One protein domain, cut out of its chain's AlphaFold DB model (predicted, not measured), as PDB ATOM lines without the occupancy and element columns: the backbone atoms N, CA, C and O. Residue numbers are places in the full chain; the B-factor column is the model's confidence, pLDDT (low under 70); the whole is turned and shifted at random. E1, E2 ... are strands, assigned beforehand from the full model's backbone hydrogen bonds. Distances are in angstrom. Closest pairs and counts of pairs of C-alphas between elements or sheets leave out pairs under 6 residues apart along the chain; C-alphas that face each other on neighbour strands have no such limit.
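What this domain is: This is residues 143 to 190 and 326 to 349 of the 530 residues of the protein "SET domain-containing protein" of Amniculicola lignicola CBS 123094 (UniProt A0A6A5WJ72). The model is an open V: one arm is a two-strand hairpin, E1 and E2, and the other is a small three-strand sheet of E3, E5 and E4. Near the point of the V lie the link of residues 175 to 182 and the last residues, 344 to 349. The printed part has 72 residues, with no named helix and five named strands, E1 to E5 in chain order; the larger sheet has the order E3, E5, E4, all antiparallel. The class is all strand, though only 31 residues are in named elements. The whole is only just loose, close to compact, with a radius of gyration of the C-alphas of 13.6 A and spans of 42 by 29 by 22 A.

Where its parts are: Residues 143 to 154 hold no named element. E1 is residues 155 to 161, 18.2 A long, beginning at C-alpha 155 at (1.246, -17.158, 72.957). E2 is residues 168 to 174, 18.7 A. E3 is residues 183 to 187, 11.2 A. E4 is residues 328 to 333, 15.0 A. E5 is residues 338 to 343, 16.5 A, ending at C-alpha 343 at (-6.337, -24.161, 66.822).

How they stand to each other: E1 and E2 form an antiparallel hairpin at 146 degrees, with N 158 and O 171 2.9 A apart, within hydrogen-bond range. E2 and E3 are apart. The closest C-alphas of E1 and E3, those of Phe 155 and Ile 184, are 7.9 A apart. E3, an edge strand, is antiparallel to E5 at 160 degrees, with N 187 and O 339 at 2.8 A. E4, the other edge strand, forms a hairpin with the inner strand E5, antiparallel at 155 degrees, with N 340 and O 331 at 2.8 A. E1 and E2 are apart from E4 and E5.

The domain as a whole: The two C-alphas farthest apart, those of Pro 165 and Asn 335, are 41.9 A apart. Residues 191 to 325 are not printed, and C-alphas 190 and 326 are 24.1 A apart across the cut. Of the links printed whole, E4 to E5 is tight, and E1 to E2 and E2 to E3 are short. The mean pLDDT of the printed part is 89.7; residues 143 to 150 are under 70.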
ATOM      1  N   GLY A 143      18.135 -28.601  73.687       47.72
ATOM      2  CA  GLY A 143      16.903 -28.158  73.067       47.72
ATOM      3  C   GLY A 143      15.905 -27.606  74.074       47.72
ATOM      4  O   GLY A 143      14.988 -28.285  74.557       47.72
ATOM      5  N   GLU A 144      16.037 -26.299  74.330       54.44
ATOM      6  CA  GLU A 144      14.883 -25.438  74.513       54.44
ATOM      7  C   GLU A 144      13.838 -25.926  73.525       54.44
ATOM      8  O   GLU A 144      14.198 -26.258  72.398       54.44
ATOM      9  N   ALA A 145      12.577 -26.045  73.950       53.19
ATOM     10  CA  ALA A 145      11.506 -26.384  73.028       53.19
ATOM     11  C   ALA A 145      11.648 -25.446  71.827       53.19
ATOM     12  O   ALA A 145      11.361 -24.255  71.951       53.19
ATOM     13  N   VAL A 146      12.217 -25.956  70.730       49.62
ATOM     14  CA  VAL A 146      12.582 -25.111  69.608       49.62
ATOM     15  C   VAL A 146      11.236 -24.735  69.043       49.62
ATOM     16  O   VAL A 146      10.524 -25.574  68.488       49.62
ATOM     17  N   LEU A 147      10.840 -23.489  69.282       55.34
ATOM     18  CA  LEU A 147       9.750 -22.865  68.568       55.34
ATOM     19  C   LEU A 147      10.236 -22.791  67.119       55.34
ATOM     20  O   LEU A 147      10.858 -21.823  66.702       55.34
ATOM     21  N   GLU A 148      10.035 -23.878  66.372       51.88
ATOM     22  CA  GLU A 148      10.484 -24.036  64.984       51.88
ATOM     23  C   GLU A 148       9.758 -23.075  64.028       51.88
ATOM     24  O   GLU A 148      10.034 -23.067  62.833       51.88
ATOM     25  N   THR A 149       8.846 -22.241  64.533       55.81
ATOM     26  CA  THR A 149       8.243 -21.134  63.797       55.81
ATOM     27  C   THR A 149       9.143 -19.901  63.900       55.81
ATOM     28  O   THR A 149       9.250 -19.332  64.987       55.81
ATOM     29  N   PRO A 150       9.768 -19.442  62.801       52.41
ATOM     30  CA  PRO A 150      10.487 -18.174  62.776       52.41
ATOM     31  C   PRO A 150       9.499 -17.037  63.079       52.41
ATOM     32  O   PRO A 150       8.691 -16.671  62.227       52.41
ATOM     33  N   GLY A 151       9.518 -16.517  64.304       75.19
ATOM     34  CA  GLY A 151       8.615 -15.460  64.754       75.19
ATOM     35  C   GLY A 151       8.477 -15.416  66.273       75.19
ATOM     36  O   GLY A 151       8.853 -16.361  66.969       75.19
ATOM     37  N   ASP A 152       7.937 -14.309  66.782       78.25
ATOM     38  CA  ASP A 152       7.537 -14.214  68.185       78.25
ATOM     39  C   ASP A 152       6.516 -15.320  68.505       78.25
ATOM     40  O   ASP A 152       5.669 -15.641  67.659       78.25
ATOM     41  N   PRO A 153       6.559 -15.922  69.707       87.44
ATOM     42  CA  PRO A 153       5.593 -16.943  70.073       87.44
ATOM     43  C   PRO A 153       4.172 -16.376  69.964       87.44
ATOM     44  O   PRO A 153       3.862 -15.309  70.499       87.44
ATOM     45  N   MET A 154       3.275 -17.130  69.321       95.25
ATOM     46  CA  MET A 154       1.853 -16.765  69.184       95.25
ATOM     47  C   MET A 154       1.088 -16.827  70.517       95.25
ATOM     48  O   MET A 154      -0.133 -16.659  70.555       95.25
ATOM     49  N   PHE A 155       1.790 -17.099  71.617       97.06
ATOM     50  CA  PHE A 155       1.246 -17.158  72.957       97.06
ATOM     51  C   PHE A 155       2.244 -16.652  74.001       97.06
ATOM     52  O   PHE A 155       3.456 -16.669  73.807       97.06
ATOM     53  N   GLU A 156       1.720 -16.269  75.158       96.31
ATOM     54  CA  GLU A 156       2.487 -15.950  76.354       96.31
ATOM     55  C   GLU A 156       1.940 -16.701  77.571       96.31
ATOM     56  O   GLU A 156       0.789 -17.151  77.590       96.31
ATOM     57  N   LYS A 157       2.770 -16.840  78.607       96.00
ATOM     58  CA  LYS A 157       2.368 -17.429  79.889       96.00
ATOM     59  C   LYS A 157       1.849 -16.331  80.811       96.00
ATOM     60  O   LYS A 157       2.566 -15.377  81.100       96.00
ATOM     61  N   ARG A 158       0.627 -16.481  81.325       96.88
ATOM     62  CA  ARG A 158       0.075 -15.613  82.380       96.88
ATOM     63  C   ARG A 158      -0.352 -16.446  83.578       96.88
ATOM     64  O   ARG A 158      -0.862 -17.553  83.416       96.88
ATOM     65  N   LYS A 159      -0.202 -15.895  84.784       95.69
ATOM     66  CA  LYS A 159      -0.699 -16.543  86.003       95.69
ATOM     67  C   LYS A 159      -2.227 -16.542  86.014       95.69
ATOM     68  O   LYS A 159      -2.854 -15.497  85.867       95.69
ATOM     69  N   ILE A 160      -2.810 -17.714  86.232       93.69
ATOM     70  CA  ILE A 160      -4.247 -17.924  86.393       93.69
ATOM     71  C   ILE A 160      -4.536 -18.520  87.767       93.69
ATOM     72  O   ILE A 160      -3.732 -19.276  88.321       93.69
ATOM     73  N   ASN A 161      -5.704 -18.197  88.312       90.56
ATOM     74  CA  ASN A 161      -6.197 -18.816  89.533       90.56
ATOM     75  C   ASN A 161      -6.744 -20.216  89.208       90.56
ATOM     76  O   ASN A 161      -7.529 -20.368  88.276       90.56
ATOM     77  N   VAL A 162      -6.335 -21.230  89.973       86.12
ATOM     78  CA  VAL A 162      -6.781 -22.625  89.777       86.12
ATOM     79  C   VAL A 162      -7.956 -23.023  90.674       86.12
ATOM     80  O   VAL A 162      -8.275 -24.202  90.787       86.12
ATOM     81  N   GLY A 163      -8.590 -22.057  91.342       82.94
ATOM     82  CA  GLY A 163      -9.686 -22.284  92.286       82.94
ATOM     83  C   GLY A 163      -9.231 -22.756  93.670       82.94
ATOM     84  O   GLY A 163     -10.070 -23.006  94.530       82.94
ATOM     85  N   LEU A 164      -7.918 -22.855  93.907       83.06
ATOM     86  CA  LEU A 164      -7.339 -23.201  95.203       83.06
ATOM     87  C   LEU A 164      -6.736 -21.946  95.856       83.06
ATOM     88  O   LEU A 164      -5.968 -21.236  95.198       83.06
ATOM     89  N   PRO A 165      -7.059 -21.643  97.130       85.88
ATOM     90  CA  PRO A 165      -6.571 -20.442  97.802       85.88
ATOM     91  C   PRO A 165      -5.044 -20.315  97.751       85.88
ATOM     92  O   PRO A 165      -4.321 -21.212  98.178       85.88
ATOM     93  N   GLY A 166      -4.557 -19.187  97.228       87.44
ATOM     94  CA  GLY A 166      -3.124 -18.885  97.136       87.44
ATOM     95  C   GLY A 166      -2.359 -19.648  96.052       87.44
ATOM     96  O   GLY A 166      -1.167 -19.398  95.881       87.44
ATOM     97  N   LEU A 167      -3.014 -20.538  95.297       88.44
ATOM     98  CA  LEU A 167      -2.374 -21.288  94.224       88.44
ATOM     99  C   LEU A 167      -2.678 -20.642  92.869       88.44
ATOM    100  O   LEU A 167      -3.832 -20.432  92.490       88.44
ATOM    101  N   THR A 168      -1.619 -20.346  92.123       92.12
ATOM    102  CA  THR A 168      -1.710 -19.905  90.729       92.12
ATOM    103  C   THR A 168      -0.871 -20.825  89.862       92.12
ATOM    104  O   THR A 168       0.163 -21.323  90.305       92.12
ATOM    105  N   ARG A 169      -1.307 -21.040  88.623       92.19
ATOM    106  CA  ARG A 169      -0.520 -21.753  87.610       92.19
ATOM    107  C   ARG A 169      -0.330 -20.877  86.386       92.19
ATOM    108  O   ARG A 169      -1.017 -19.871  86.245       92.19
ATOM    109  N   ASP A 170       0.565 -21.271  85.495       94.12
ATOM    110  CA  ASP A 170       0.642 -20.644  84.181       94.12
ATOM    111  C   ASP A 170      -0.487 -21.164  83.283       94.12
ATOM    112  O   ASP A 170      -0.770 -22.362  83.230       94.12
ATOM    113  N   GLY A 171      -1.174 -20.240  82.619       94.62
ATOM    114  CA  GLY A 171      -2.027 -20.502  81.469       94.62
ATOM    115  C   GLY A 171      -1.388 -19.906  80.220       94.62
ATOM    116  O   GLY A 171      -0.663 -18.914  80.311       94.62
ATOM    117  N   LEU A 172      -1.661 -20.504  79.063       96.88
ATOM    118  CA  LEU A 172      -1.209 -19.978  77.776       96.88
ATOM    119  C   LEU A 172      -2.277 -19.040  77.210       96.88
ATOM    120  O   LEU A 172      -3.453 -19.396  77.189       96.88
ATOM    121  N   PHE A 173      -1.880 -17.855  76.762       98.00
ATOM    122  CA  PHE A 173      -2.770 -16.838  76.197       98.00
ATOM    123  C   PHE A 173      -2.254 -16.404  74.837       98.00
ATOM    124  O   PHE A 173      -1.062 -16.159  74.708       98.00
ATOM    125  N   ALA A 174      -3.135 -16.284  73.847       98.12
ATOM    126  CA  ALA A 174      -2.772 -15.805  72.521       98.12
ATOM    127  C   ALA A 174      -2.194 -14.380  72.592       98.12
ATOM    128  O   ALA A 174      -2.746 -13.523  73.284       98.12
ATOM    129  N   THR A 175      -1.102 -14.109  71.882       97.38
ATOM    130  CA  THR A 175      -0.499 -12.761  71.769       97.38
ATOM    131  C   THR A 175      -0.982 -12.014  70.529       97.38
ATOM    132  O   THR A 175      -0.937 -10.787  70.484       97.38
ATOM    133  N   VAL A 176      -1.492 -12.754  69.546       97.00
ATOM    134  CA  VAL A 176      -2.031 -12.271  68.273       97.00
ATOM    135  C   VAL A 176      -3.347 -12.984  67.970       97.00
ATOM    136  O   VAL A 176      -3.667 -13.991  68.601       97.00
ATOM    137  N   ASP A 177      -4.103 -12.478  67.001       97.62
ATOM    138  CA  ASP A 177      -5.257 -13.198  66.467       97.62
ATOM    139  C   ASP A 177      -4.788 -14.462  65.732       97.62
ATOM    140  O   ASP A 177      -3.919 -14.400  64.859       97.62
ATOM    141  N   ILE A 178      -5.359 -15.617  66.076       97.50
ATOM    142  CA  ILE A 178      -4.957 -16.921  65.538       97.50
ATOM    143  C   ILE A 178      -6.102 -17.513  64.718       97.50
ATOM    144  O   ILE A 178      -7.214 -17.694  65.220       97.50
ATOM    145  N   GLN A 179      -5.827 -17.846  63.458       97.12
ATOM    146  CA  GLN A 179      -6.805 -18.463  62.559       97.12
ATOM    147  C   GLN A 179      -7.026 -19.946  62.895       97.12
ATOM    148  O   GLN A 179      -6.099 -20.582  63.409       97.12
ATOM    149  N   PRO A 180      -8.207 -20.529  62.608       96.50
ATOM    150  CA  PRO A 180      -8.430 -21.973  62.721       96.50
ATOM    151  C   PRO A 180      -7.393 -22.789  61.930       96.50
ATOM    152  O   PRO A 180      -6.973 -22.382  60.850       96.50
ATOM    153  N   GLY A 181      -6.994 -23.948  62.451       96.25
ATOM    154  CA  GLY A 181      -6.026 -24.849  61.818       96.25
ATOM    155  C   GLY A 181      -4.557 -24.451  61.976       96.25
ATOM    156  O   GLY A 181      -3.672 -25.175  61.516       96.25
ATOM    157  N   THR A 182      -4.274 -23.334  62.647       96.69
ATOM    158  CA  THR A 182      -2.905 -22.876  62.902       96.69
ATOM    159  C   THR A 182      -2.228 -23.791  63.916       96.69
ATOM    160  O   THR A 182      -2.729 -23.982  65.026       96.69
ATOM    161  N   ARG A 183      -1.049 -24.312  63.564       96.62
ATOM    162  CA  ARG A 183      -0.152 -24.990  64.505       96.62
ATOM    163  C   ARG A 183       0.535 -23.948  65.387       96.62
ATOM    164  O   ARG A 183       1.409 -23.232  64.917       96.62
ATOM    165  N   ILE A 184       0.141 -23.875  66.656       96.25
ATOM    166  CA  ILE A 184       0.670 -22.899  67.624       96.25
ATOM    167  C   ILE A 184       1.992 -23.373  68.232       96.25
ATOM    168  O   ILE A 184       2.884 -22.574  68.500       96.25
ATOM    169  N   LEU A 185       2.090 -24.670  68.520       95.75
ATOM    170  CA  LEU A 185       3.193 -25.233  69.290       95.75
ATOM    171  C   LEU A 185       3.494 -26.649  68.816       95.75
ATOM    172  O   LEU A 185       2.585 -27.421  68.511       95.75
ATOM    173  N   THR A 186       4.780 -26.980  68.786       95.75
ATOM    174  CA  THR A 186       5.276 -28.345  68.627       95.75
ATOM    175  C   THR A 186       6.274 -28.612  69.750       95.75
ATOM    176  O   THR A 186       7.217 -27.848  69.921       95.75
ATOM    177  N   GLU A 187       6.058 -29.656  70.546       95.44
ATOM    178  CA  GLU A 187       6.856 -29.951  71.738       95.44
ATOM    179  C   GLU A 187       7.220 -31.437  71.779       95.44
ATOM    180  O   GLU A 187       6.349 -32.309  71.766       95.44
ATOM    181  N   LYS A 188       8.519 -31.743  71.845       95.88
ATOM    182  CA  LYS A 188       8.982 -33.102  72.137       95.88
ATOM    183  C   LYS A 188       8.654 -33.427  73.602       95.88
ATOM    184  O   LYS A 188       8.919 -32.579  74.458       95.88
ATOM    185  N   PRO A 189       8.112 -34.618  73.920       95.81
ATOM    186  CA  PRO A 189       7.916 -35.013  75.309       95.81
ATOM    187  C   PRO A 189       9.234 -34.914  76.084       95.81
ATOM    188  O   PRO A 189      10.253 -35.455  75.660       95.81
ATOM    189  N   PHE A 190       9.206 -34.233  77.226       95.31
ATOM    190  CA  PHE A 190      10.358 -34.082  78.109       95.31
ATOM    191  C   PHE A 190      10.730 -35.408  78.775       95.31
ATOM    192  O   PHE A 190      11.899 -35.749  78.897       95.31
ATOM    193  N   PRO A 326     -13.328 -26.381  73.902       96.38
ATOM    194  CA  PRO A 326     -11.942 -25.978  73.701       96.38
ATOM    195  C   PRO A 326     -11.754 -25.176  72.407       96.38
ATOM    196  O   PRO A 326     -12.561 -25.247  71.477       96.38
ATOM    197  N   ASN A 327     -10.686 -24.382  72.361       97.75
ATOM    198  CA  ASN A 327     -10.262 -23.649  71.161       97.75
ATOM    199  C   ASN A 327      -8.994 -24.217  70.518       97.75
ATOM    200  O   ASN A 327      -8.615 -23.770  69.437       97.75
ATOM    201  N   CYS A 328      -8.369 -25.203  71.158       97.62
ATOM    202  CA  CYS A 328      -7.217 -25.917  70.643       97.62
ATOM    203  C   CYS A 328      -7.402 -27.431  70.789       97.62
ATOM    204  O   CYS A 328      -8.141 -27.910  71.655       97.62
ATOM    205  N   PHE A 329      -6.662 -28.185  69.986       96.25
ATOM    206  CA  PHE A 329      -6.534 -29.630  70.087       96.25
ATOM    207  C   PHE A 329      -5.052 -30.008  70.130       96.25
ATOM    208  O   PHE A 329      -4.256 -29.517  69.329       96.25
ATOM    209  N   ALA A 330      -4.689 -30.852  71.095       95.69
ATOM    210  CA  ALA A 330      -3.341 -31.373  71.254       95.69
ATOM    211  C   ALA A 330      -3.337 -32.863  70.912       95.69
ATOM    212  O   ALA A 330      -4.125 -33.629  71.466       95.69
ATOM    213  N   ALA A 331      -2.428 -33.271  70.035       95.12
ATOM    214  CA  ALA A 331      -2.199 -34.671  69.701       95.12
ATOM    215  C   ALA A 331      -0.710 -34.955  69.571       95.12
ATOM    216  O   ALA A 331       0.082 -34.064  69.265       95.12
ATOM    217  N   TYR A 332      -0.336 -36.206  69.816       96.00
ATOM    218  CA  TYR A 332       1.002 -36.682  69.518       96.00
ATOM    219  C   TYR A 332       1.093 -37.016  68.032       96.00
ATOM    220  O   TYR A 332       0.370 -37.881  67.548       96.00
ATOM    221  N   ASN A 333       1.968 -36.323  67.309       95.88
ATOM    222  CA  ASN A 333       2.233 -36.603  65.911       95.88
ATOM    223  C   ASN A 333       3.363 -37.634  65.826       95.88
ATOM    224  O   ASN A 333       4.536 -37.314  66.026       95.88
ATOM    225  N   THR A 334       2.997 -38.873  65.501       93.19
ATOM    226  CA  THR A 334       3.942 -39.995  65.410       93.19
ATOM    227  C   THR A 334       5.028 -39.787  64.347       93.19
ATOM    228  O   THR A 334       6.143 -40.257  64.544       93.19
ATOM    229  N   ASN A 335       4.754 -39.060  63.255       94.25
ATOM    230  CA  ASN A 335       5.762 -38.782  62.221       94.25
ATOM    231  C   ASN A 335       6.820 -37.779  62.691       94.25
ATOM    232  O   ASN A 335       7.970 -37.861  62.270       94.25
ATOM    233  N   LEU A 336       6.425 -36.825  63.537       94.94
ATOM    234  CA  LEU A 336       7.333 -35.825  64.099       94.94
ATOM    235  C   LEU A 336       7.981 -36.273  65.410       94.94
ATOM    236  O   LEU A 336       8.931 -35.634  65.852       94.94
ATOM    237  N   GLU A 337       7.432 -37.305  66.054       94.75
ATOM    238  CA  GLU A 337       7.751 -37.709  67.428       94.75
ATOM    239  C   GLU A 337       7.593 -36.558  68.443       94.75
ATOM    240  O   GLU A 337       8.328 -36.425  69.425       94.75
ATOM    241  N   LYS A 338       6.613 -35.685  68.190       96.12
ATOM    242  CA  LYS A 338       6.341 -34.476  68.974       96.12
ATOM    243  C   LYS A 338       4.838 -34.314  69.180       96.12
ATOM    244  O   LYS A 338       4.035 -34.684  68.327       96.12
ATOM    245  N   PHE A 339       4.447 -33.710  70.294       96.50
ATOM    246  CA  PHE A 339       3.096 -33.195  70.454       96.50
ATOM    247  C   PHE A 339       2.918 -31.923  69.633       96.50
ATOM    248  O   PHE A 339       3.767 -31.038  69.658       96.50
ATOM    249  N   THR A 340       1.791 -31.814  68.944       96.88
ATOM    250  CA  THR A 340       1.392 -30.627  68.187       96.88
ATOM    251  C   THR A 340       0.122 -30.045  68.783       96.88
ATOM    252  O   THR A 340      -0.819 -30.784  69.076       96.88
ATOM    253  N   LEU A 341       0.079 -28.723  68.927       97.25
ATOM    254  CA  LEU A 341      -1.101 -27.973  69.337       97.25
ATOM    255  C   LEU A 341      -1.643 -27.182  68.149       97.25
ATOM    256  O   LEU A 341      -0.958 -26.295  67.636       97.25
ATOM    257  N   HIS A 342      -2.873 -27.474  67.747       97.69
ATOM    258  CA  HIS A 342      -3.558 -26.795  66.651       97.69
ATOM    259  C   HIS A 342      -4.780 -26.028  67.155       97.69
ATOM    260  O   HIS A 342      -5.481 -26.497  68.055       97.69
ATOM    261  N   THR A 343      -5.070 -24.863  66.577       97.56
ATOM    262  CA  THR A 343      -6.337 -24.161  66.822       97.56
ATOM    263  C   THR A 343      -7.494 -24.856  66.120       97.56
ATOM    264  O   THR A 343      -7.411 -25.233  64.954       97.56
ATOM    265  N   THR A 344      -8.621 -24.974  66.811       96.38
ATOM    266  CA  THR A 344      -9.856 -25.549  66.253       96.38
ATOM    267  C   THR A 344     -10.871 -24.485  65.843       96.38
ATOM    268  O   THR A 344     -11.845 -24.777  65.156       96.38
ATOM    269  N   LYS A 345     -10.650 -23.234  66.252       96.06
ATOM    270  CA  LYS A 345     -11.457 -22.061  65.903       96.06
ATOM    271  C   LYS A 345     -10.598 -20.800  65.959       96.06
ATOM    272  O   LYS A 345      -9.458 -20.851  66.410       96.06
ATOM    273  N   PHE A 346     -11.157 -19.682  65.510       97.25
ATOM    274  CA  PHE A 346     -10.518 -18.377  65.633       97.25
ATOM    275  C   PHE A 346     -10.290 -18.029  67.112       97.25
ATOM    276  O   PHE A 346     -11.183 -18.231  67.942       97.25
ATOM    277  N   ILE A 347      -9.103 -17.519  67.439       98.00
ATOM    278  CA  ILE A 347      -8.719 -17.124  68.799       98.00
ATOM    279  C   ILE A 347      -8.269 -15.662  68.773       98.00
ATOM    280  O   ILE A 347      -7.196 -15.387  68.242       98.00
ATOM    281  N   PRO A 348      -9.041 -14.732  69.362       98.19
ATOM    282  CA  PRO A 348      -8.606 -13.348  69.500       98.19
ATOM    283  C   PRO A 348      -7.360 -13.226  70.383       98.19
ATOM    284  O   PRO A 348      -7.231 -13.951  71.381       98.19
ATOM    285  N   ALA A 349      -6.507 -12.245  70.092       97.88
ATOM    286  CA  ALA A 349      -5.400 -11.866  70.963       97.88
ATOM    287  C   ALA A 349      -5.879 -11.646  72.413       97.88
ATOM    288  O   ALA A 349      -6.943 -11.087  72.682       97.88
TER     289      ALA A 349